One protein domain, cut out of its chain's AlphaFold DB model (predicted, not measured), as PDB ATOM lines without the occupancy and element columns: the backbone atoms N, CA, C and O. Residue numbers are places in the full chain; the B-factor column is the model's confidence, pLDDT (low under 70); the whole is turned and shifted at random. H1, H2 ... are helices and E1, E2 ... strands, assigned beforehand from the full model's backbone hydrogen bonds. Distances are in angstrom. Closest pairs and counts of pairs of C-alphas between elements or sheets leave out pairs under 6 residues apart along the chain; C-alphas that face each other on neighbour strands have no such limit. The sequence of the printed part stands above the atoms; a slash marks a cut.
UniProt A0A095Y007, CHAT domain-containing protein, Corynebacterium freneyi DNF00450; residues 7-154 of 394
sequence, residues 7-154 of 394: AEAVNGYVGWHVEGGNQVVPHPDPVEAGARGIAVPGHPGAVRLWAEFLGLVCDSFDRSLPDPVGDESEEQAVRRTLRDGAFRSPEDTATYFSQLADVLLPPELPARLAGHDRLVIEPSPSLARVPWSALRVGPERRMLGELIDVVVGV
ATOM      1  N   ALA A   7     240.771 347.710 151.586       39.53
ATOM      2  CA  ALA A   7     242.183 347.322 151.716       39.53
ATOM      3  C   ALA A   7     242.717 346.544 150.495       39.53
ATOM      4  O   ALA A   7     243.925 346.439 150.298       39.53
ATOM      5  N   GLU A   8     241.824 346.010 149.661       42.53
ATOM      6  CA  GLU A   8     242.155 345.290 148.431       42.53
ATOM      7  C   GLU A   8     242.155 346.208 147.205       42.53
ATOM      8  O   GLU A   8     242.879 345.937 146.253       42.53
ATOM      9  N   ALA A   9     241.450 347.343 147.268       43.34
ATOM     10  CA  ALA A   9     241.474 348.379 146.234       43.34
ATOM     11  C   ALA A   9     242.826 349.123 146.151       43.34
ATOM     12  O   ALA A   9     243.172 349.648 145.099       43.34
ATOM     13  N   VAL A  10     243.617 349.107 147.234       53.19
ATOM     14  CA  VAL A  10     244.994 349.641 147.308       53.19
ATOM     15  C   VAL A  10     246.032 348.652 146.737       53.19
ATOM     16  O   VAL A  10     247.185 349.012 146.508       53.19
ATOM     17  N   ASN A  11     245.648 347.404 146.444       59.53
ATOM     18  CA  ASN A  11     246.572 346.378 145.962       59.53
ATOM     19  C   ASN A  11     246.675 346.393 144.434       59.53
ATOM     20  O   ASN A  11     245.835 345.782 143.792       59.53
ATOM     21  N   GLY A  12     247.705 347.044 143.877       68.62
ATOM     22  CA  GLY A  12     248.110 347.055 142.456       68.62
ATOM     23  C   GLY A  12     247.491 345.985 141.557       68.62
ATOM     24  O   GLY A  12     248.116 344.957 141.303       68.62
ATOM     25  N   TYR A  13     246.273 346.225 141.079       77.88
ATOM     26  CA  TYR A  13     245.573 345.328 140.175       77.88
ATOM     27  C   TYR A  13     245.219 346.072 138.899       77.88
ATOM     28  O   TYR A  13     245.009 347.286 138.900       77.88
ATOM     29  N   VAL A  14     245.140 345.314 137.819       81.56
ATOM     30  CA  VAL A  14     244.598 345.767 136.547       81.56
ATOM     31  C   VAL A  14     243.473 344.819 136.171       81.56
ATOM     32  O   VAL A  14     243.696 343.619 136.008       81.56
ATOM     33  N   GLY A  15     242.256 345.353 136.122       81.62
ATOM     34  CA  GLY A  15     241.116 344.714 135.481       81.62
ATOM     35  C   GLY A  15     241.060 345.116 134.014       81.62
ATOM     36  O   GLY A  15     241.423 346.239 133.666       81.62
ATOM     37  N   TRP A  16     240.624 344.208 133.154       81.75
ATOM     38  CA  TRP A  16     240.323 344.526 131.770       81.75
ATOM     39  C   TRP A  16     239.251 343.607 131.194       81.75
ATOM     40  O   TRP A  16     239.097 342.449 131.597       81.75
ATOM     41  N   HIS A  17     238.535 344.118 130.199       84.25
ATOM     42  CA  HIS A  17     237.658 343.338 129.333       84.25
ATOM     43  C   HIS A  17     237.661 343.910 127.917       84.25
ATOM     44  O   HIS A  17     238.044 345.057 127.698       84.25
ATOM     45  N   VAL A  18     237.257 343.084 126.952       81.50
ATOM     46  CA  VAL A  18     237.118 343.492 125.551       81.50
ATOM     47  C   VAL A  18     235.635 343.568 125.198       81.50
ATOM     48  O   VAL A  18     234.905 342.591 125.385       81.50
ATOM     49  N   GLU A  19     235.199 344.726 124.713       82.38
ATOM     50  CA  GLU A  19     233.869 344.969 124.156       82.38
ATOM     51  C   GLU A  19     233.919 344.928 122.629       82.38
ATOM     52  O   GLU A  19     234.864 345.424 122.022       82.38
ATOM     53  N   GLY A  20     232.877 344.381 122.001       68.62
ATOM     54  CA  GLY A  20     232.895 344.100 120.564       68.62
ATOM     55  C   GLY A  20     233.533 342.742 120.242       68.62
ATOM     56  O   GLY A  20     234.207 342.138 121.075       68.62
ATOM     57  N   GLY A  21     233.223 342.217 119.054       64.50
ATOM     58  CA  GLY A  21     233.886 341.034 118.505       64.50
ATOM     59  C   GLY A  21     233.818 339.749 119.345       64.50
ATOM     60  O   GLY A  21     232.806 339.414 119.967       64.50
ATOM     61  N   ASN A  22     234.890 338.956 119.256       58.50
ATOM     62  CA  ASN A  22     235.002 337.633 119.868       58.50
ATOM     63  C   ASN A  22     235.538 337.794 121.299       58.50
ATOM     64  O   ASN A  22     236.681 338.209 121.467       58.50
ATOM     65  N   GLN A  23     234.744 337.453 122.323       65.06
ATOM     66  CA  GLN A  23     235.156 337.632 123.722       65.06
ATOM     67  C   GLN A  23     236.549 337.042 123.991       65.06
ATOM     68  O   GLN A  23     236.773 335.829 123.891       65.06
ATOM     69  N   VAL A  24     237.488 337.901 124.392       71.31
ATOM     70  CA  VAL A  24     238.807 337.472 124.858       71.31
ATOM     71  C   VAL A  24     238.646 336.919 126.270       71.31
ATOM     72  O   VAL A  24     238.744 337.641 127.254       71.31
ATOM     73  N   VAL A  25     238.365 335.617 126.374       72.81
ATOM     74  CA  VAL A  25     238.290 334.926 127.671       72.81
ATOM     75  C   VAL A  25     239.684 334.910 128.314       72.81
ATOM     76  O   VAL A  25     240.591 334.327 127.710       72.81
ATOM     77  N   PRO A  26     239.882 335.516 129.496       74.81
ATOM     78  CA  PRO A  26     241.173 335.525 130.182       74.81
ATOM     79  C   PRO A  26     241.678 334.110 130.488       74.81
ATOM     80  O   PRO A  26     240.877 333.186 130.656       74.81
ATOM     81  N   HIS A  27     242.999 333.926 130.569       76.69
ATOM     82  CA  HIS A  27     243.554 332.650 131.017       76.69
ATOM     83  C   HIS A  27     243.109 332.376 132.469       76.69
ATOM     84  O   HIS A  27     243.179 333.286 133.298       76.69
ATOM     85  N   PRO A  28     242.643 331.158 132.808       76.81
ATOM     86  CA  PRO A  28     242.124 330.860 134.147       76.81
ATOM     87  C   PRO A  28     243.188 330.985 135.248       76.81
ATOM     88  O   PRO A  28     242.840 331.236 136.400       76.81
ATOM     89  N   ASP A  29     244.466 330.832 134.889       81.44
ATOM     90  CA  ASP A  29     245.614 331.070 135.762       81.44
ATOM     91  C   ASP A  29     246.565 332.113 135.137       81.44
ATOM     92  O   ASP A  29     247.307 331.790 134.204       81.44
ATOM     93  N   PRO A  30     246.572 333.367 135.622       81.12
ATOM     94  CA  PRO A  30     247.473 334.404 135.130       81.12
ATOM     95  C   PRO A  30     248.958 334.044 135.236       81.12
ATOM     96  O   PRO A  30     249.751 334.513 134.425       81.12
ATOM     97  N   VAL A  31     249.358 333.207 136.198       84.31
ATOM     98  CA  VAL A  31     250.761 332.807 136.366       84.31
ATOM     99  C   VAL A  31     251.189 331.879 135.233       84.31
ATOM    100  O   VAL A  31     252.269 332.066 134.673       84.31
ATOM    101  N   GLU A  32     250.340 330.924 134.845       84.25
ATOM    102  CA  GLU A  32     250.596 330.043 133.693       84.25
ATOM    103  C   GLU A  32     250.632 330.814 132.367       84.25
ATOM    104  O   GLU A  32     251.433 330.502 131.488       84.25
ATOM    105  N   ALA A  33     249.820 331.868 132.256       80.75
ATOM    106  CA  ALA A  33     249.864 332.834 131.160       80.75
ATOM    107  C   ALA A  33     251.147 333.691 131.143       80.75
ATOM    108  O   ALA A  33     251.466 334.339 130.149       80.75
ATOM    109  N   GLY A  34     251.926 333.683 132.226       83.81
ATOM    110  CA  GLY A  34     253.155 334.459 132.346       83.81
ATOM    111  C   GLY A  34     252.944 335.888 132.846       83.81
ATOM    112  O   GLY A  34     253.859 336.701 132.712       83.81
ATOM    113  N   ALA A  35     251.793 336.202 133.446       85.88
ATOM    114  CA  ALA A  35     251.558 337.471 134.129       85.88
ATOM    115  C   ALA A  35     252.437 337.612 135.388       85.88
ATOM    116  O   ALA A  35     252.907 336.635 135.976       85.88
ATOM    117  N   ARG A  36     252.662 338.855 135.830       90.44
ATOM    118  CA  ARG A  36     253.445 339.190 137.038       90.44
ATOM    119  C   ARG A  36     252.561 339.381 138.269       90.44
ATOM    120  O   ARG A  36     252.703 340.345 139.021       90.44
ATOM    121  N   GLY A  37     251.609 338.474 138.450       87.81
ATOM    122  CA  GLY A  37     250.600 338.579 139.490       87.81
ATOM    123  C   GLY A  37     249.711 337.349 139.580       87.81
ATOM    124  O   GLY A  37     249.905 336.366 138.873       87.81
ATOM    125  N   ILE A  38     248.723 337.418 140.466       87.25
ATOM    126  CA  ILE A  38     247.754 336.342 140.698       87.25
ATOM    127  C   ILE A  38     246.353 336.758 140.252       87.25
ATOM    128  O   ILE A  38     246.034 337.949 140.211       87.25
ATOM    129  N   ALA A  39     245.498 335.774 139.975       85.50
ATOM    130  CA  ALA A  39     244.085 336.021 139.703       85.50
ATOM    131  C   ALA A  39     243.399 336.728 140.877       85.50
ATOM    132  O   ALA A  39     243.654 336.424 142.048       85.50
ATOM    133  N   VAL A  40     242.474 337.631 140.557       82.81
ATOM    134  CA  VAL A  40     241.559 338.212 141.539       82.81
ATOM    135  C   VAL A  40     240.309 337.324 141.630       82.81
ATOM    136  O   VAL A  40     239.612 337.139 140.629       82.81
ATOM    137  N   PRO A  41     239.990 336.742 142.805       78.12
ATOM    138  CA  PRO A  41     238.840 335.853 142.943       78.12
ATOM    139  C   PRO A  41     237.532 336.504 142.476       78.12
ATOM    140  O   PRO A  41     237.158 337.571 142.953       78.12
ATOM    141  N   GLY A  42     236.824 335.845 141.556       77.56
ATOM    142  CA  GLY A  42     235.564 336.344 140.991       77.56
ATOM    143  C   GLY A  42     235.711 337.357 139.850       77.56
ATOM    144  O   GLY A  42     234.695 337.760 139.291       77.56
ATOM    145  N   HIS A  43     236.941 337.718 139.469       77.44
ATOM    146  CA  HIS A  43     237.241 338.681 138.410       77.44
ATOM    147  C   HIS A  43     238.246 338.070 137.419       77.44
ATOM    148  O   HIS A  43     239.450 338.288 137.547       77.44
ATOM    149  N   PRO A  44     237.786 337.273 136.434       72.19
ATOM    150  CA  PRO A  44     238.679 336.553 135.523       72.19
ATOM    151  C   PRO A  44     239.554 337.489 134.678       72.19
ATOM    152  O   PRO A  44     240.665 337.117 134.328       72.19
ATOM    153  N   GLY A  45     239.086 338.705 134.382       78.31
ATOM    154  CA  GLY A  45     239.841 339.730 133.651       78.31
ATOM    155  C   GLY A  45     240.760 340.580 134.524       78.31
ATOM    156  O   GLY A  45     241.231 341.609 134.062       78.31
ATOM    157  N   ALA A  46     240.989 340.208 135.787       84.56
ATOM    158  CA  ALA A  46     241.782 341.009 136.708       84.56
ATOM    159  C   ALA A  46     242.994 340.255 137.255       84.56
ATOM    160  O   ALA A  46     242.898 339.131 137.758       84.56
ATOM    161  N   VAL A  47     244.140 340.932 137.208       87.31
ATOM    162  CA  VAL A  47     245.410 340.451 137.751       87.31
ATOM    163  C   VAL A  47     245.848 341.379 138.869       87.31
ATOM    164  O   VAL A  47     245.962 342.586 138.666       87.31
ATOM    165  N   ARG A  48     246.132 340.815 140.045       90.00
ATOM    166  CA  ARG A  48     246.787 341.521 141.150       90.00
ATOM    167  C   ARG A  48     248.289 341.296 141.065       90.00
ATOM    168  O   ARG A  48     248.741 340.169 141.278       90.00
ATOM    169  N   LEU A  49     249.044 342.352 140.778       90.06
ATOM    170  CA  LEU A  49     250.499 342.308 140.661       90.06
ATOM    171  C   LEU A  49     251.150 341.894 141.981       90.06
ATOM    172  O   LEU A  49     250.655 342.208 143.068       90.06
ATOM    173  N   TRP A  50     252.289 341.211 141.888       88.00
ATOM    174  CA  TRP A  50     253.137 341.020 143.060       88.00
ATOM    175  C   TRP A  50     253.780 342.346 143.487       88.00
ATOM    176  O   TRP A  50     254.017 343.241 142.669       88.00
ATOM    177  N   ALA A  51     254.037 342.477 144.788       85.62
ATOM    178  CA  ALA A  51     254.429 343.741 145.408       85.62
ATOM    179  C   ALA A  51     255.742 344.300 144.840       85.62
ATOM    180  O   ALA A  51     255.875 345.509 144.678       85.62
ATOM    181  N   GLU A  52     256.691 343.434 144.495       86.69
ATOM    182  CA  GLU A  52     257.965 343.811 143.892       86.69
ATOM    183  C   GLU A  52     257.790 344.444 142.507       86.69
ATOM    184  O   GLU A  52     258.417 345.461 142.219       86.69
ATOM    185  N   PHE A  53     256.897 343.911 141.669       89.62
ATOM    186  CA  PHE A  53     256.630 344.473 140.344       89.62
ATOM    187  C   PHE A  53     255.822 345.761 140.443       89.62
ATOM    188  O   PHE A  53     256.121 346.718 139.734       89.62
ATOM    189  N   LEU A  54     254.854 345.818 141.363       88.44
ATOM    190  CA  LEU A  54     254.136 347.053 141.659       88.44
ATOM    191  C   LEU A  54     255.095 348.160 142.122       88.44
ATOM    192  O   LEU A  54     255.012 349.277 141.622       88.44
ATOM    193  N   GLY A  55     256.031 347.843 143.023       86.44
ATOM    194  CA  GLY A  55     257.061 348.777 143.481       86.44
ATOM    195  C   GLY A  55     257.937 349.282 142.334       86.44
ATOM    196  O   GLY A  55     258.100 350.486 142.179       86.44
ATOM    197  N   LEU A  56     258.409 348.383 141.461       90.00
ATOM    198  CA  LEU A  56     259.193 348.763 140.278       90.00
ATOM    199  C   LEU A  56     258.430 349.706 139.339       90.00
ATOM    200  O   LEU A  56     259.021 350.656 138.825       90.00
ATOM    201  N   VAL A  57     257.138 349.447 139.118       92.12
ATOM    202  CA  VAL A  57     256.273 350.301 138.294       92.12
ATOM    203  C   VAL A  57     256.111 351.676 138.942       92.12
ATOM    204  O   VAL A  57     256.383 352.679 138.283       92.12
ATOM    205  N   CYS A  58     255.754 351.740 140.225       90.75
ATOM    206  CA  CYS A  58     255.596 353.001 140.953       90.75
ATOM    207  C   CYS A  58     256.889 353.829 140.964       90.75
ATOM    208  O   CYS A  58     256.868 354.986 140.552       90.75
ATOM    209  N   ASP A  59     258.023 353.219 141.314       89.88
ATOM    210  CA  ASP A  59     259.324 353.893 141.314       89.88
ATOM    211  C   ASP A  59     259.710 354.397 139.914       89.88
ATOM    212  O   ASP A  59     260.460 355.363 139.758       89.88
ATOM    213  N   SER A  60     259.250 353.717 138.860       94.56
ATOM    214  CA  SER A  60     259.508 354.147 137.488       94.56
ATOM    215  C   SER A  60     258.749 355.420 137.118       94.56
ATOM    216  O   SER A  60     259.286 356.223 136.350       94.56
ATOM    217  N   PHE A  61     257.552 355.624 137.683       93.12
ATOM    218  CA  PHE A  61     256.780 356.850 137.500       93.12
ATOM    219  C   PHE A  61     257.517 358.034 138.108       93.12
ATOM    220  O   PHE A  61     257.741 359.022 137.418       93.12
ATOM    221  N   ASP A  62     257.997 357.891 139.338       91.06
ATOM    222  CA  ASP A  62     258.723 358.944 140.051       91.06
ATOM    223  C   ASP A  62     260.032 359.334 139.347       91.06
ATOM    224  O   ASP A  62     260.502 360.461 139.457       91.06
ATOM    225  N   ARG A  63     260.628 358.419 138.572       91.88
ATOM    226  CA  ARG A  63     261.806 358.724 137.745       91.88
ATOM    227  C   ARG A  63     261.459 359.358 136.403       91.88
ATOM    228  O   ARG A  63     262.244 360.167 135.910       91.88
ATOM    229  N   SER A  64     260.322 359.005 135.808       94.06
ATOM    230  CA  SER A  64     260.071 359.243 134.378       94.06
ATOM    231  C   SER A  64     258.941 360.211 134.074       94.06
ATOM    232  O   SER A  64     258.946 360.784 132.993       94.06
ATOM    233  N   LEU A  65     257.971 360.366 134.975       93.88
ATOM    234  CA  LEU A  65     256.822 361.237 134.767       93.88
ATOM    235  C   LEU A  65     257.107 362.655 135.282       93.88
ATOM    236  O   LEU A  65     257.846 362.816 136.261       93.88
ATOM    237  N   PRO A  66     256.492 363.673 134.655       91.88
ATOM    238  CA  PRO A  66     256.708 365.094 134.956       91.88
ATOM    239  C   PRO A  66     256.062 365.578 136.260       91.88
ATOM    240  O   PRO A  66     256.023 366.782 136.500       91.88
ATOM    241  N   ASP A  67     255.581 364.668 137.107       90.38
ATOM    242  CA  ASP A  67     255.055 365.003 138.428       90.38
ATOM    243  C   ASP A  67     256.206 365.209 139.429       90.38
ATOM    244  O   ASP A  67     257.145 364.403 139.432       90.38
ATOM    245  N   PRO A  68     256.154 366.244 140.287       88.31
ATOM    246  CA  PRO A  68     257.147 366.445 141.338       88.31
ATOM    247  C   PRO A  68     257.228 365.289 142.331       88.31
ATOM    248  O   PRO A  68     256.209 364.743 142.753       88.31
ATOM    249  N   VAL A  69     258.452 364.959 142.751       88.62
ATOM    250  CA  VAL A  69     258.726 363.942 143.773       88.62
ATOM    251  C   VAL A  69     259.440 364.576 144.964       88.62
ATOM    252  O   VAL A  69     260.486 365.209 144.815       88.62
ATOM    253  N   GLY A  70     258.905 364.383 146.172       87.75
ATOM    254  CA  GLY A  70     259.453 364.996 147.385       87.75
ATOM    255  C   GLY A  70     259.387 366.526 147.325       87.75
ATOM    256  O   GLY A  70     258.324 367.084 147.082       87.75
ATOM    257  N   ASP A  71     260.527 367.192 147.525       88.25
ATOM    258  CA  ASP A  71     260.642 368.660 147.513       88.25
ATOM    259  C   ASP A  71     260.982 369.238 146.119       88.25
ATOM    260  O   ASP A  71     261.431 370.381 145.997       88.25
ATOM    261  N   GLU A  72     260.838 368.437 145.060       90.00
ATOM    262  CA  GLU A  72     261.086 368.860 143.682       90.00
ATOM    263  C   GLU A  72     260.100 369.967 143.255       90.00
ATOM    264  O   GLU A  72     258.908 369.916 143.554       90.00
ATOM    265  N   SER A  73     260.576 370.987 142.537       87.56
ATOM    266  CA  SER A  73     259.694 371.943 141.861       87.56
ATOM    267  C   SER A  73     259.154 371.365 140.549       87.56
ATOM    268  O   SER A  73     259.775 370.495 139.943       87.56
ATOM    269  N   GLU A  74     258.045 371.897 140.030       83.56
ATOM    270  CA  GLU A  74     257.515 371.488 138.715       83.56
ATOM    271  C   GLU A  74     258.564 371.603 137.593       83.56
ATOM    272  O   GLU A  74     258.682 370.722 136.744       83.56
ATOM    273  N   GLU A  75     259.391 372.655 137.609       82.19
ATOM    274  CA  GLU A  75     260.465 372.828 136.623       82.19
ATOM    275  C   GLU A  75     261.527 371.724 136.731       82.19
ATOM    276  O   GLU A  75     262.015 371.222 135.713       82.19
ATOM    277  N   GLN A  76     261.891 371.336 137.955       87.94
ATOM    278  CA  GLN A  76     262.847 370.257 138.188       87.94
ATOM    279  C   GLN A  76     262.274 368.910 137.721       87.94
ATOM    280  O   GLN A  76     262.966 368.201 136.991       87.94
ATOM    281  N   ALA A  77     260.998 368.631 138.007       90.56
ATOM    282  CA  ALA A  77     260.316 367.399 137.604       90.56
ATOM    283  C   ALA A  77     260.233 367.244 136.083       90.56
ATOM    284  O   ALA A  77     260.535 366.185 135.518       90.56
ATOM    285  N   VAL A  78     259.900 368.338 135.394       87.81
ATOM    286  CA  VAL A  78     259.905 368.390 133.930       87.81
ATOM    287  C   VAL A  78     261.324 368.202 133.390       87.81
ATOM    288  O   VAL A  78     261.527 367.436 132.448       87.81
ATOM    289  N   ARG A  79     262.340 368.833 133.992       86.56
ATOM    290  CA  ARG A  79     263.740 368.642 133.579       86.56
ATOM    291  C   ARG A  79     264.184 367.187 133.738       86.56
ATOM    292  O   ARG A  79     264.751 366.650 132.787       86.56
ATOM    293  N   ARG A  80     263.914 366.560 134.887       91.38
ATOM    294  CA  ARG A  80     264.200 365.143 135.148       91.38
ATOM    295  C   ARG A  80     263.551 364.274 134.080       91.38
ATOM    296  O   ARG A  80     264.232 363.491 133.434       91.38
ATOM    297  N   THR A  81     262.264 364.479 133.825       91.81
ATOM    298  CA  THR A  81     261.498 363.740 132.809       91.81
ATOM    299  C   THR A  81     262.127 363.814 131.420       91.81
ATOM    300  O   THR A  81     262.293 362.793 130.753       91.81
ATOM    301  N   LEU A  82     262.502 365.022 130.995       87.88
ATOM    302  CA  LEU A  82     262.969 365.287 129.636       87.88
ATOM    303  C   LEU A  82     264.467 365.018 129.424       87.88
ATOM    304  O   LEU A  82     264.910 364.981 128.278       87.88
ATOM    305  N   ARG A  83     265.266 364.868 130.488       86.12
ATOM    306  CA  ARG A  83     266.728 364.680 130.383       86.12
ATOM    307  C   ARG A  83     267.231 363.373 130.976       86.12
ATOM    308  O   ARG A  83     268.108 362.741 130.390       86.12
ATOM    309  N   ASP A  84     266.673 362.979 132.112       86.75
ATOM    310  CA  ASP A  84     267.178 361.879 132.934       86.75
ATOM    311  C   ASP A  84     266.220 360.674 132.940       86.75
ATOM    312  O   ASP A  84     266.644 359.545 133.187       86.75
ATOM    313  N   GLY A  85     264.935 360.909 132.657       90.31
ATOM    314  CA  GLY A  85     263.867 359.916 132.643       90.31
ATOM    315  C   GLY A  85     263.662 359.231 131.290       90.31
ATOM    316  O   GLY A  85     264.415 359.417 130.331       90.31
ATOM    317  N   ALA A  86     262.592 358.439 131.202       94.31
ATOM    318  CA  ALA A  86     262.265 357.655 130.010       94.31
ATOM    319  C   ALA A  86     261.949 358.494 128.757       94.31
ATOM    320  O   ALA A  86     262.026 357.981 127.644       94.31
ATOM    321  N   PHE A  87     261.604 359.775 128.911       94.44
ATOM    322  CA  PHE A  87     261.202 360.644 127.797       94.44
ATOM    323  C   PHE A  87     262.353 361.482 127.232       94.44
ATOM    324  O   PHE A  87     262.121 362.409 126.456       94.44
ATOM    325  N   ARG A  88     263.603 361.154 127.580       91.06
ATOM    326  CA  ARG A  88     264.793 361.842 127.056       91.06
ATOM    327  C   ARG A  88     265.130 361.486 125.604       91.06
ATOM    328  O   ARG A  88     265.763 362.280 124.913       91.06
ATOM    329  N   SER A  89     264.745 360.294 125.143       91.50
ATOM    330  CA  SER A  89     265.000 359.835 123.774       91.50
ATOM    331  C   SER A  89     263.941 358.833 123.294       91.50
ATOM    332  O   SER A  89     263.268 358.209 124.126       91.50
ATOM    333  N   PRO A  90     263.803 358.637 121.971       95.12
ATOM    334  CA  PRO A  90     262.924 357.611 121.413       95.12
ATOM    335  C   PRO A  90     263.226 356.191 121.894       95.12
ATOM    336  O   PRO A  90     262.310 355.454 122.252       95.12
ATOM    337  N   GLU A  91     264.506 355.819 121.975       95.62
ATOM    338  CA  GLU A  91     264.930 354.482 122.410       95.62
ATOM    339  C   GLU A  91     264.556 354.213 123.873       95.62
ATOM    340  O   GLU A  91     264.009 353.152 124.196       95.62
ATOM    341  N   ASP A  92     264.787 355.188 124.757       96.31
ATOM    342  CA  ASP A  92     264.420 355.066 126.171       96.31
ATOM    343  C   ASP A  92     262.897 355.012 126.346       96.31
ATOM    344  O   ASP A  92     262.396 354.220 127.144       96.31
ATOM    345  N   THR A  93     262.152 355.792 125.552       97.56
ATOM    346  CA  THR A  93     260.682 355.787 125.571       97.56
ATOM    347  C   THR A  93     260.144 354.423 125.152       97.56
ATOM    348  O   THR A  93     259.310 353.837 125.845       97.56
ATOM    349  N   ALA A  94     260.628 353.897 124.024       97.44
ATOM    350  CA  ALA A  94     260.208 352.603 123.507       97.44
ATOM    351  C   ALA A  94     260.539 351.478 124.494       97.44
ATOM    352  O   ALA A  94     259.701 350.606 124.741       97.44
ATOM    353  N   THR A  95     261.725 351.530 125.107       97.50
ATOM    354  CA  THR A  95     262.144 350.587 126.150       97.50
ATOM    355  C   THR A  95     261.216 350.659 127.357       97.50
ATOM    356  O   THR A  95     260.710 349.629 127.801       97.50
ATOM    357  N   TYR A  96     260.933 351.862 127.855       98.06
ATOM    358  CA  TYR A  96     260.100 352.069 129.034       98.06
ATOM    359  C   TYR A  96     258.664 351.574 128.838       98.06
ATOM    360  O   TYR A  96     258.169 350.778 129.638       98.06
ATOM    361  N   PHE A  97     258.009 351.965 127.743       98.25
ATOM    362  CA  PHE A  97     256.647 351.515 127.445       98.25
ATOM    363  C   PHE A  97     256.561 350.014 127.148       98.25
ATOM    364  O   PHE A  97     255.535 349.403 127.443       98.25
ATOM    365  N   SER A  98     257.629 349.402 126.625       97.44
ATOM    366  CA  SER A  98     257.704 347.943 126.462       97.44
ATOM    367  C   SER A  98     257.844 347.226 127.805       97.44
ATOM    368  O   SER A  98     257.180 346.223 128.043       97.44
ATOM    369  N   GLN A  99     258.673 347.749 128.711       96.38
ATOM    370  CA  GLN A  99     258.859 347.173 130.045       96.38
ATOM    371  C   GLN A  99     257.592 347.282 130.897       96.38
ATOM    372  O   GLN A  99     257.232 346.319 131.571       96.38
ATOM    373  N   LEU A 100     256.893 348.420 130.842       96.50
ATOM    374  CA  LEU A 100     255.589 348.564 131.489       96.50
ATOM    375  C   LEU A 100     254.587 347.544 130.937       96.50
ATOM    376  O   LEU A 100     253.921 346.872 131.720       96.50
ATOM    377  N   ALA A 101     254.518 347.378 129.614       95.25
ATOM    378  CA  ALA A 101     253.642 346.394 128.987       95.25
ATOM    379  C   ALA A 101     253.939 344.959 129.455       95.25
ATOM    380  O   ALA A 101     253.020 344.256 129.867       95.25
ATOM    381  N   ASP A 102     255.215 344.558 129.455       92.88
ATOM    382  CA  ASP A 102     255.665 343.213 129.847       92.88
ATOM    383  C   ASP A 102     255.377 342.889 131.328       92.88
ATOM    384  O   ASP A 102     255.307 341.719 131.714       92.88
ATOM    385  N   VAL A 103     255.237 343.914 132.176       92.75
ATOM    386  CA  VAL A 103     254.874 343.759 133.593       92.75
ATOM    387  C   VAL A 103     253.361 343.760 133.795       92.75
ATOM    388  O   VAL A 103     252.851 342.961 134.582       92.75
ATOM    389  N   LEU A 104     252.651 344.672 133.129       92.25
ATOM    390  CA  LEU A 104     251.252 344.983 133.419       92.25
ATOM    391  C   LEU A 104     250.262 344.099 132.661       92.25
ATOM    392  O   LEU A 104     249.159 343.875 133.154       92.25
ATOM    393  N   LEU A 105     250.624 343.608 131.477       88.25
ATOM    394  CA  LEU A 105     249.711 342.874 130.606       88.25
ATOM    395  C   LEU A 105     250.111 341.396 130.502       88.25
ATOM    396  O   LEU A 105     251.299 341.087 130.391       88.25
ATOM    397  N   PRO A 106     249.141 340.464 130.486       83.06
ATOM    398  CA  PRO A 106     249.415 339.073 130.142       83.06
ATOM    399  C   PRO A 106     250.047 338.970 128.736       83.06
ATOM    400  O   PRO A 106     249.507 339.562 127.795       83.06
ATOM    401  N   PRO A 107     251.161 338.237 128.552       79.00
ATOM    402  CA  PRO A 107     251.865 338.119 127.269       79.00
ATOM    403  C   PRO A 107     251.005 337.661 126.084       79.00
ATOM    404  O   PRO A 107     251.279 338.017 124.937       79.00
ATOM    405  N   GLU A 108     249.970 336.863 126.337       77.81
ATOM    406  CA  GLU A 108     249.049 336.349 125.328       77.81
ATOM    407  C   GLU A 108     247.943 337.335 124.950       77.81
ATOM    408  O   GLU A 108     247.337 337.175 123.889       77.81
ATOM    409  N   LEU A 109     247.671 338.347 125.784       79.81
ATOM    410  CA  LEU A 109     246.604 339.317 125.542       79.81
ATOM    411  C   LEU A 109     246.783 340.023 124.187       79.81
ATOM    412  O   LEU A 109     245.864 339.926 123.378       79.81
ATOM    413  N   PRO A 110     247.947 340.623 123.853       79.56
ATOM    414  CA  PRO A 110     248.141 341.338 122.589       79.56
ATOM    415  C   PRO A 110     247.879 340.495 121.340       79.56
ATOM    416  O   PRO A 110     247.323 340.993 120.370       79.56
ATOM    417  N   ALA A 111     248.244 339.208 121.367       76.88
ATOM    418  CA  ALA A 111     248.030 338.292 120.243       76.88
ATOM    419  C   ALA A 111     246.546 337.955 120.014       76.88
ATOM    420  O   ALA A 111     246.191 337.376 118.988       76.88
ATOM    421  N   ARG A 112     245.689 338.279 120.986       77.94
ATOM    422  CA  ARG A 112     244.247 338.019 120.971       77.94
ATOM    423  C   ARG A 112     243.420 339.280 120.734       77.94
ATOM    424  O   ARG A 112     242.210 339.158 120.575       77.94
ATOM    425  N   LEU A 113     244.054 340.452 120.704       79.12
ATOM    426  CA  LEU A 113     243.411 341.707 120.329       79.12
ATOM    427  C   LEU A 113     243.316 341.769 118.802       79.12
ATOM    428  O   LEU A 113     244.303 341.520 118.107       79.12
ATOM    429  N   ALA A 114     242.136 342.081 118.272       66.75
ATOM    430  CA  ALA A 114     241.941 342.242 116.839       66.75
ATOM    431  C   ALA A 114     240.869 343.295 116.538       66.75
ATOM    432  O   ALA A 114     239.768 343.228 117.071       66.75
ATOM    433  N   GLY A 115     241.162 344.199 115.600       67.94
ATOM    434  CA  GLY A 115     240.172 345.102 115.007       67.94
ATOM    435  C   GLY A 115     239.789 346.306 115.874       67.94
ATOM    436  O   GLY A 115     240.541 346.724 116.746       67.94
ATOM    437  N   HIS A 116     238.610 346.862 115.590       63.78
ATOM    438  CA  HIS A 116     238.014 348.017 116.279       63.78
ATOM    439  C   HIS A 116     237.194 347.604 117.514       63.78
ATOM    440  O   HIS A 116     236.198 348.240 117.853       63.78
ATOM    441  N   ASP A 117     237.567 346.491 118.147       82.88
ATOM    442  CA  ASP A 117     237.047 346.162 119.469       82.88
ATOM    443  C   ASP A 117     237.611 347.169 120.484       82.88
ATOM    444  O   ASP A 117     238.559 347.911 120.207       82.88
ATOM    445  N   ARG A 118     237.029 347.212 121.678       89.75
ATOM    446  CA  ARG A 118     237.430 348.143 122.731       89.75
ATOM    447  C   ARG A 118     237.980 347.393 123.926       89.75
ATOM    448  O   ARG A 118     237.288 346.569 124.510       89.75
ATOM    449  N   LEU A 119     239.202 347.717 124.325       91.38
ATOM    450  CA  LEU A 119     239.801 347.286 125.579       91.38
ATOM    451  C   LEU A 119     239.479 348.306 126.671       91.38
ATOM    452  O   LEU A 119     240.019 349.415 126.676       91.38
ATOM    453  N   VAL A 120     238.628 347.915 127.612       91.88
ATOM    454  CA  VAL A 120     238.335 348.712 128.803       91.88
ATOM    455  C   VAL A 120     239.314 348.311 129.898       91.88
ATOM    456  O   VAL A 120     239.405 347.133 130.241       91.88
ATOM    457  N   ILE A 121     240.054 349.281 130.433       92.00
ATOM    458  CA  ILE A 121     240.993 349.091 131.540       92.00
ATOM    459  C   ILE A 121     240.399 349.652 132.831       92.00
ATOM    460  O   ILE A 121     239.988 350.809 132.888       92.00
ATOM    461  N   GLU A 122     240.429 348.858 133.894       90.50
ATOM    462  CA  GLU A 122     240.004 349.224 135.246       90.50
ATOM    463  C   GLU A 122     241.221 349.158 136.188       90.50
ATOM    464  O   GLU A 122     241.482 348.121 136.814       90.50
ATOM    465  N   PRO A 123     242.041 350.225 136.248       90.31
ATOM    466  CA  PRO A 123     243.265 350.215 137.033       90.31
ATOM    467  C   PRO A 123     242.983 350.506 138.510       90.31
ATOM    468  O   PRO A 123     242.126 351.323 138.853       90.31
ATOM    469  N   SER A 124     243.773 349.910 139.403       86.75
ATOM    470  CA  SER A 124     243.839 350.377 140.788       86.75
ATOM    471  C   SER A 124     244.493 351.769 140.880       86.75
ATOM    472  O   SER A 124     245.210 352.178 139.959       86.75
ATOM    473  N   PRO A 125     244.342 352.493 142.007       86.19
ATOM    474  CA  PRO A 125     244.889 353.843 142.151       86.19
ATOM    475  C   PRO A 125     246.388 353.975 141.882       86.19
ATOM    476  O   PRO A 125     246.832 354.944 141.267       86.19
ATOM    477  N   SER A 126     247.177 352.972 142.273       86.81
ATOM    478  CA  SER A 126     248.623 352.944 142.028       86.81
ATOM    479  C   SER A 126     248.986 352.844 140.541       86.81
ATOM    480  O   SER A 126     250.082 353.242 140.161       86.81
ATOM    481  N   LEU A 127     248.079 352.333 139.702       91.38
ATOM    482  CA  LEU A 127     248.272 352.133 138.262       91.38
ATOM    483  C   LEU A 127     247.464 353.119 137.404       91.38
ATOM    484  O   LEU A 127     247.538 353.069 136.180       91.38
ATOM    485  N   ALA A 128     246.733 354.053 138.017       89.38
ATOM    486  CA  ALA A 128     245.919 355.043 137.305       89.38
ATOM    487  C   ALA A 128     246.738 355.986 136.399       89.38
ATOM    488  O   ALA A 128     246.186 356.590 135.487       89.38
ATOM    489  N   ARG A 129     248.054 356.103 136.632       90.38
ATOM    490  CA  ARG A 129     248.979 356.915 135.819       90.38
ATOM    491  C   ARG A 129     249.528 356.190 134.588       90.38
ATOM    492  O   ARG A 129     250.244 356.805 133.806       90.38
ATOM    493  N   VAL A 130     249.254 354.894 134.421       95.38
ATOM    494  CA  VAL A 130     249.775 354.130 133.281       95.38
ATOM    495  C   VAL A 130     249.184 354.686 131.976       95.38
ATOM    496  O   VAL A 130     247.960 354.746 131.849       95.38
ATOM    497  N   PRO A 131     250.013 355.032 130.973       96.31
ATOM    498  CA  PRO A 131     249.527 355.445 129.663       96.31
ATOM    499  C   PRO A 131     249.164 354.207 128.834       96.31
ATOM    500  O   PRO A 131     249.920 353.777 127.965       96.31
ATOM    501  N   TRP A 132     248.023 353.588 129.149       96.62
ATOM    502  CA  TRP A 132     247.634 352.271 128.629       96.62
ATOM    503  C   TRP A 132     247.691 352.173 127.100       96.62
ATOM    504  O   TRP A 132     248.234 351.200 126.579       96.62
ATOM    505  N   SER A 133     247.210 353.189 126.376       96.69
ATOM    506  CA  SER A 133     247.253 353.214 124.907       96.69
ATOM    507  C   SER A 133     248.678 353.271 124.347       96.69
ATOM    508  O   SER A 133     248.916 352.738 123.265       96.69
ATOM    509  N   ALA A 134     249.629 353.859 125.078       97.88
ATOM    510  CA  ALA A 134     251.025 354.028 124.668       97.88
ATOM    511  C   ALA A 134     251.916 352.806 124.949       97.88
ATOM    512  O   ALA A 134     253.051 352.751 124.469       97.88
ATOM    513  N   LEU A 135     251.419 351.823 125.707       97.81
ATOM    514  CA  LEU A 135     252.151 350.593 126.007       97.81
ATOM    515  C   LEU A 135     252.546 349.860 124.721       97.81
ATOM    516  O   LEU A 135     251.749 349.746 123.790       97.81
ATOM    517  N   ARG A 136     253.780 349.344 124.671       96.62
ATOM    518  CA  ARG A 136     254.315 348.648 123.492       96.62
ATOM    519  C   ARG A 136     254.314 347.145 123.695       96.62
ATOM    520  O   ARG A 136     255.066 346.611 124.507       96.62
ATOM    521  N   VAL A 137     253.484 346.462 122.926       93.25
ATOM    522  CA  VAL A 137     253.129 345.064 123.152       93.25
ATOM    523  C   VAL A 137     253.585 344.148 122.019       93.25
ATOM    524  O   VAL A 137     253.828 344.575 120.888       93.25
ATOM    525  N   GLY A 138     253.677 342.855 122.332       89.25
ATOM    526  CA  GLY A 138     254.026 341.815 121.368       89.25
ATOM    527  C   GLY A 138     255.487 341.866 120.896       89.25
ATOM    528  O   GLY A 138     256.268 342.718 121.323       89.25
ATOM    529  N   PRO A 139     255.883 340.945 120.004       88.38
ATOM    530  CA  PRO A 139     257.269 340.832 119.546       88.38
ATOM    531  C   PRO A 139     257.738 342.042 118.726       88.38
ATOM    532  O   PRO A 139     258.912 342.394 118.776       88.38
ATOM    533  N   GLU A 140     256.826 342.695 118.002       89.94
ATOM    534  CA  GLU A 140     257.117 343.878 117.178       89.94
ATOM    535  C   GLU A 140     257.069 345.195 117.969       89.94
ATOM    536  O   GLU A 140     257.335 346.251 117.403       89.94
ATOM    537  N   ARG A 141     256.735 345.150 119.269       93.25
ATOM    538  CA  ARG A 141     256.622 346.331 120.143       93.25
ATOM    539  C   ARG A 141     255.693 347.412 119.569       93.25
ATOM    540  O   ARG A 141     255.967 348.606 119.694       93.25
ATOM    541  N   ARG A 142     254.579 346.984 118.961       92.81
ATOM    542  CA  ARG A 142     253.530 347.882 118.452       92.81
ATOM    543  C   ARG A 142     252.795 348.541 119.611       92.81
ATOM    544  O   ARG A 142     252.619 347.933 120.666       92.81
ATOM    545  N   MET A 143     252.376 349.783 119.412       95.38
ATOM    546  CA  MET A 143     251.625 350.536 120.414       95.38
ATOM    547  C   MET A 143     250.226 349.931 120.587       95.38
ATOM    548  O   MET A 143     249.567 349.613 119.602       95.38
ATOM    549  N   LEU A 144     249.753 349.776 121.825       94.81
ATOM    550  CA  LEU A 144     248.479 349.117 122.122       94.81
ATOM    551  C   LEU A 144     247.291 349.829 121.461       94.81
ATOM    552  O   LEU A 144     246.438 349.169 120.875       94.81
ATOM    553  N   GLY A 145     247.288 351.164 121.475       94.69
ATOM    554  CA  GLY A 145     246.279 351.984 120.799       94.69
ATOM    555  C   GLY A 145     246.254 351.823 119.274       94.69
ATOM    556  O   GLY A 145     245.271 352.201 118.650       94.69
ATOM    557  N   GLU A 146     247.290 351.245 118.658       93.12
ATOM    558  CA  GLU A 146     247.303 350.889 117.230       93.12
ATOM    559  C   GLU A 146     246.556 349.572 116.947       93.12
ATOM    560  O   GLU A 146     246.193 349.286 115.806       93.12
ATOM    561  N   LEU A 147     246.389 348.731 117.970       91.69
ATOM    562  CA  LEU A 147     245.825 347.387 117.845       91.69
ATOM    563  C   LEU A 147     244.347 347.330 118.215       91.69
ATOM    564  O   LEU A 147     243.644 346.462 117.702       91.69
ATOM    565  N   ILE A 148     243.921 348.185 119.147       92.06
ATOM    566  CA  ILE A 148     242.586 348.167 119.739       92.06
ATOM    567  C   ILE A 148     242.222 349.545 120.306       92.06
ATOM    568  O   ILE A 148     243.110 350.344 120.624       92.06
ATOM    569  N   ASP A 149     240.928 349.816 120.487       94.06
ATOM    570  CA  ASP A 149     240.473 351.034 121.153       94.06
ATOM    571  C   ASP A 149     240.650 350.912 122.666       94.06
ATOM    572  O   ASP A 149     239.927 350.175 123.330       94.06
ATOM    573  N   VAL A 150     241.628 351.618 123.232       95.06
ATOM    574  CA  VAL A 150     241.925 351.569 124.669       95.06
ATOM    575  C   VAL A 150     241.204 352.701 125.391       95.06
ATOM    576  O   VAL A 150     241.441 353.873 125.099       95.06
ATOM    577  N   VAL A 151     240.377 352.356 126.378       96.12
ATOM    578  CA  VAL A 151     239.718 353.322 127.269       96.12
ATOM    579  C   VAL A 151     239.899 352.931 128.731       96.12
ATOM    580  O   VAL A 151     240.133 351.770 129.063       96.12
ATOM    581  N   VAL A 152     239.764 353.906 129.621       95.38
ATOM    582  CA  VAL A 152     239.693 353.695 131.064       95.38
ATOM    583  C   VAL A 152     238.224 353.618 131.473       95.38
ATOM    584  O   VAL A 152     237.439 354.525 131.186       95.38
ATOM    585  N   GLY A 153     237.859 352.525 132.137       91.81
ATOM    586  CA  GLY A 153     236.508 352.292 132.633       91.81
ATOM    587  C   GLY A 153     236.141 353.249 133.763       91.81
ATOM    588  O   GLY A 153     236.956 353.574 134.632       91.81
ATOM    589  N   VAL A 154     234.887 353.697 133.767       91.38
ATOM    590  CA  VAL A 154     234.332 354.503 134.857       91.38
ATOM    591  C   VAL A 154     233.868 353.579 135.990       91.38
ATOM    592  O   VAL A 154     233.081 352.663 135.737       91.38
TER     593      VAL A 154
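Overview. This is residues 7 to 154 of the 394 residues of the protein "CHAT domain-containing protein" of Corynebacterium freneyi DNF00450 (UniProt A0A095Y007). A strongly twisted five-stranded sheet forms one part of this domain, and a helical arm reaches away from it: H1 leads out from the sheet, H3 leads back to it at a shallow tilt to H1, and H2 sits at the far end of H1. The small helices H4 and H5 lie at the sheet's end of the domain, and the long unnamed stretch of residues 124 to 143 comes between E4 and H5. The printed part has 148 residues with five named helices and five named strands, in the order E1 E2 E3 H1 H2 H3 H4 E4 H5 E5; the sheet runs E2 E3 E1 E4 E5 and is mixed. The class is mixed, helices and strands. The whole is compact, with a radius of gyration of the C-alphas of 15.6 A and spans of 46 by 35 by 28 A.

Arrangement. Begin at the inner strand E1, residues 13 to 19. On one side of it is E4, residues 118 to 123, antiparallel at 162 degrees, where you find N 17 and O 120 within hydrogen-bond range at 3.1 A. On its other side is E3, residues 43 to 49, antiparallel at 147 degrees, with N 16 and O 45 at 2.8 A. Beyond E3 look for the edge strand E2, residues 37 to 40; the two are a hairpin, antiparallel at 144 degrees, with N 38 and O 48 at 2.9 A. At the other edge E5, residues 149 to 153, is parallel to E4 at 36 degrees, with N 121 and O 151 at 2.8 A. With H5, residues 144 to 147, E4 and E5 make a strand-helix-strand unit, two parallel neighbour strands with a helix between them along the chain; its crossover is right-handed. H5 only grazes the sheet, and its closest C-alphas to E5 are those of Leu 144 and Val 150, 7.4 A apart. Now look at H1, residues 51 to 64, which only grazes the sheet with its residues 51 to 55. H3, residues 90 to 104, only grazes it too, with its residues 103 to 104. H1 and H3 are close but not clearly touching, at a shallow tilt of 24 degrees, opposite ways; their closest C-alphas are those of Phe 53 and Val 103, 7.0 A apart. H2, residues 74 to 83, is not on the sheet; residues 63 to 64 of H1 touch it, about perpendicular at 80 degrees, with the C-alphas of Ser 64 and Thr 81 closest at 5.0 A. H4, residues 109 to 112, is close to H5 but not clearly touching, with the C-alphas of Pro 110 and Leu 144 closest at 7.8 A. In H1, H2 and H3 every O i to N i+4 pair is within hydrogen-bond range; H4 and H5 are too short for such a pair.

Along the chain. Find C-alpha 13 at (245.573, 345.328, 140.175); from there E1 runs 19.8 A to C-alpha 19. E3 covers 13.9 A, E4 15.6 A and E5 12.2 A, while E2 covers 9.3 A. H3 is the longest helix; it begins at C-alpha 90, (262.924, 357.611, 121.413), and runs 21.0 A. H1 measures 19.8 A and H2 14.2 A; H4 and H5 each measure 5.3 A. E5 ends at C-alpha 153, (236.508, 352.292, 132.633).

Size, cuts and confidence. The two C-alphas farthest apart are those of Asn 22 and Asp 71, at 48.8 A. The printed part has no cut. The links E1 to E2, with 17 residues, and E4 to H5, with 20, are long. Within the latter, residues 136 to 137 pair antiparallel with residues 142 to 143. The mean pLDDT of the printed part is 85.9; look for values under 70 at residues 7 to 12, 20 to 23 and 114 to 116.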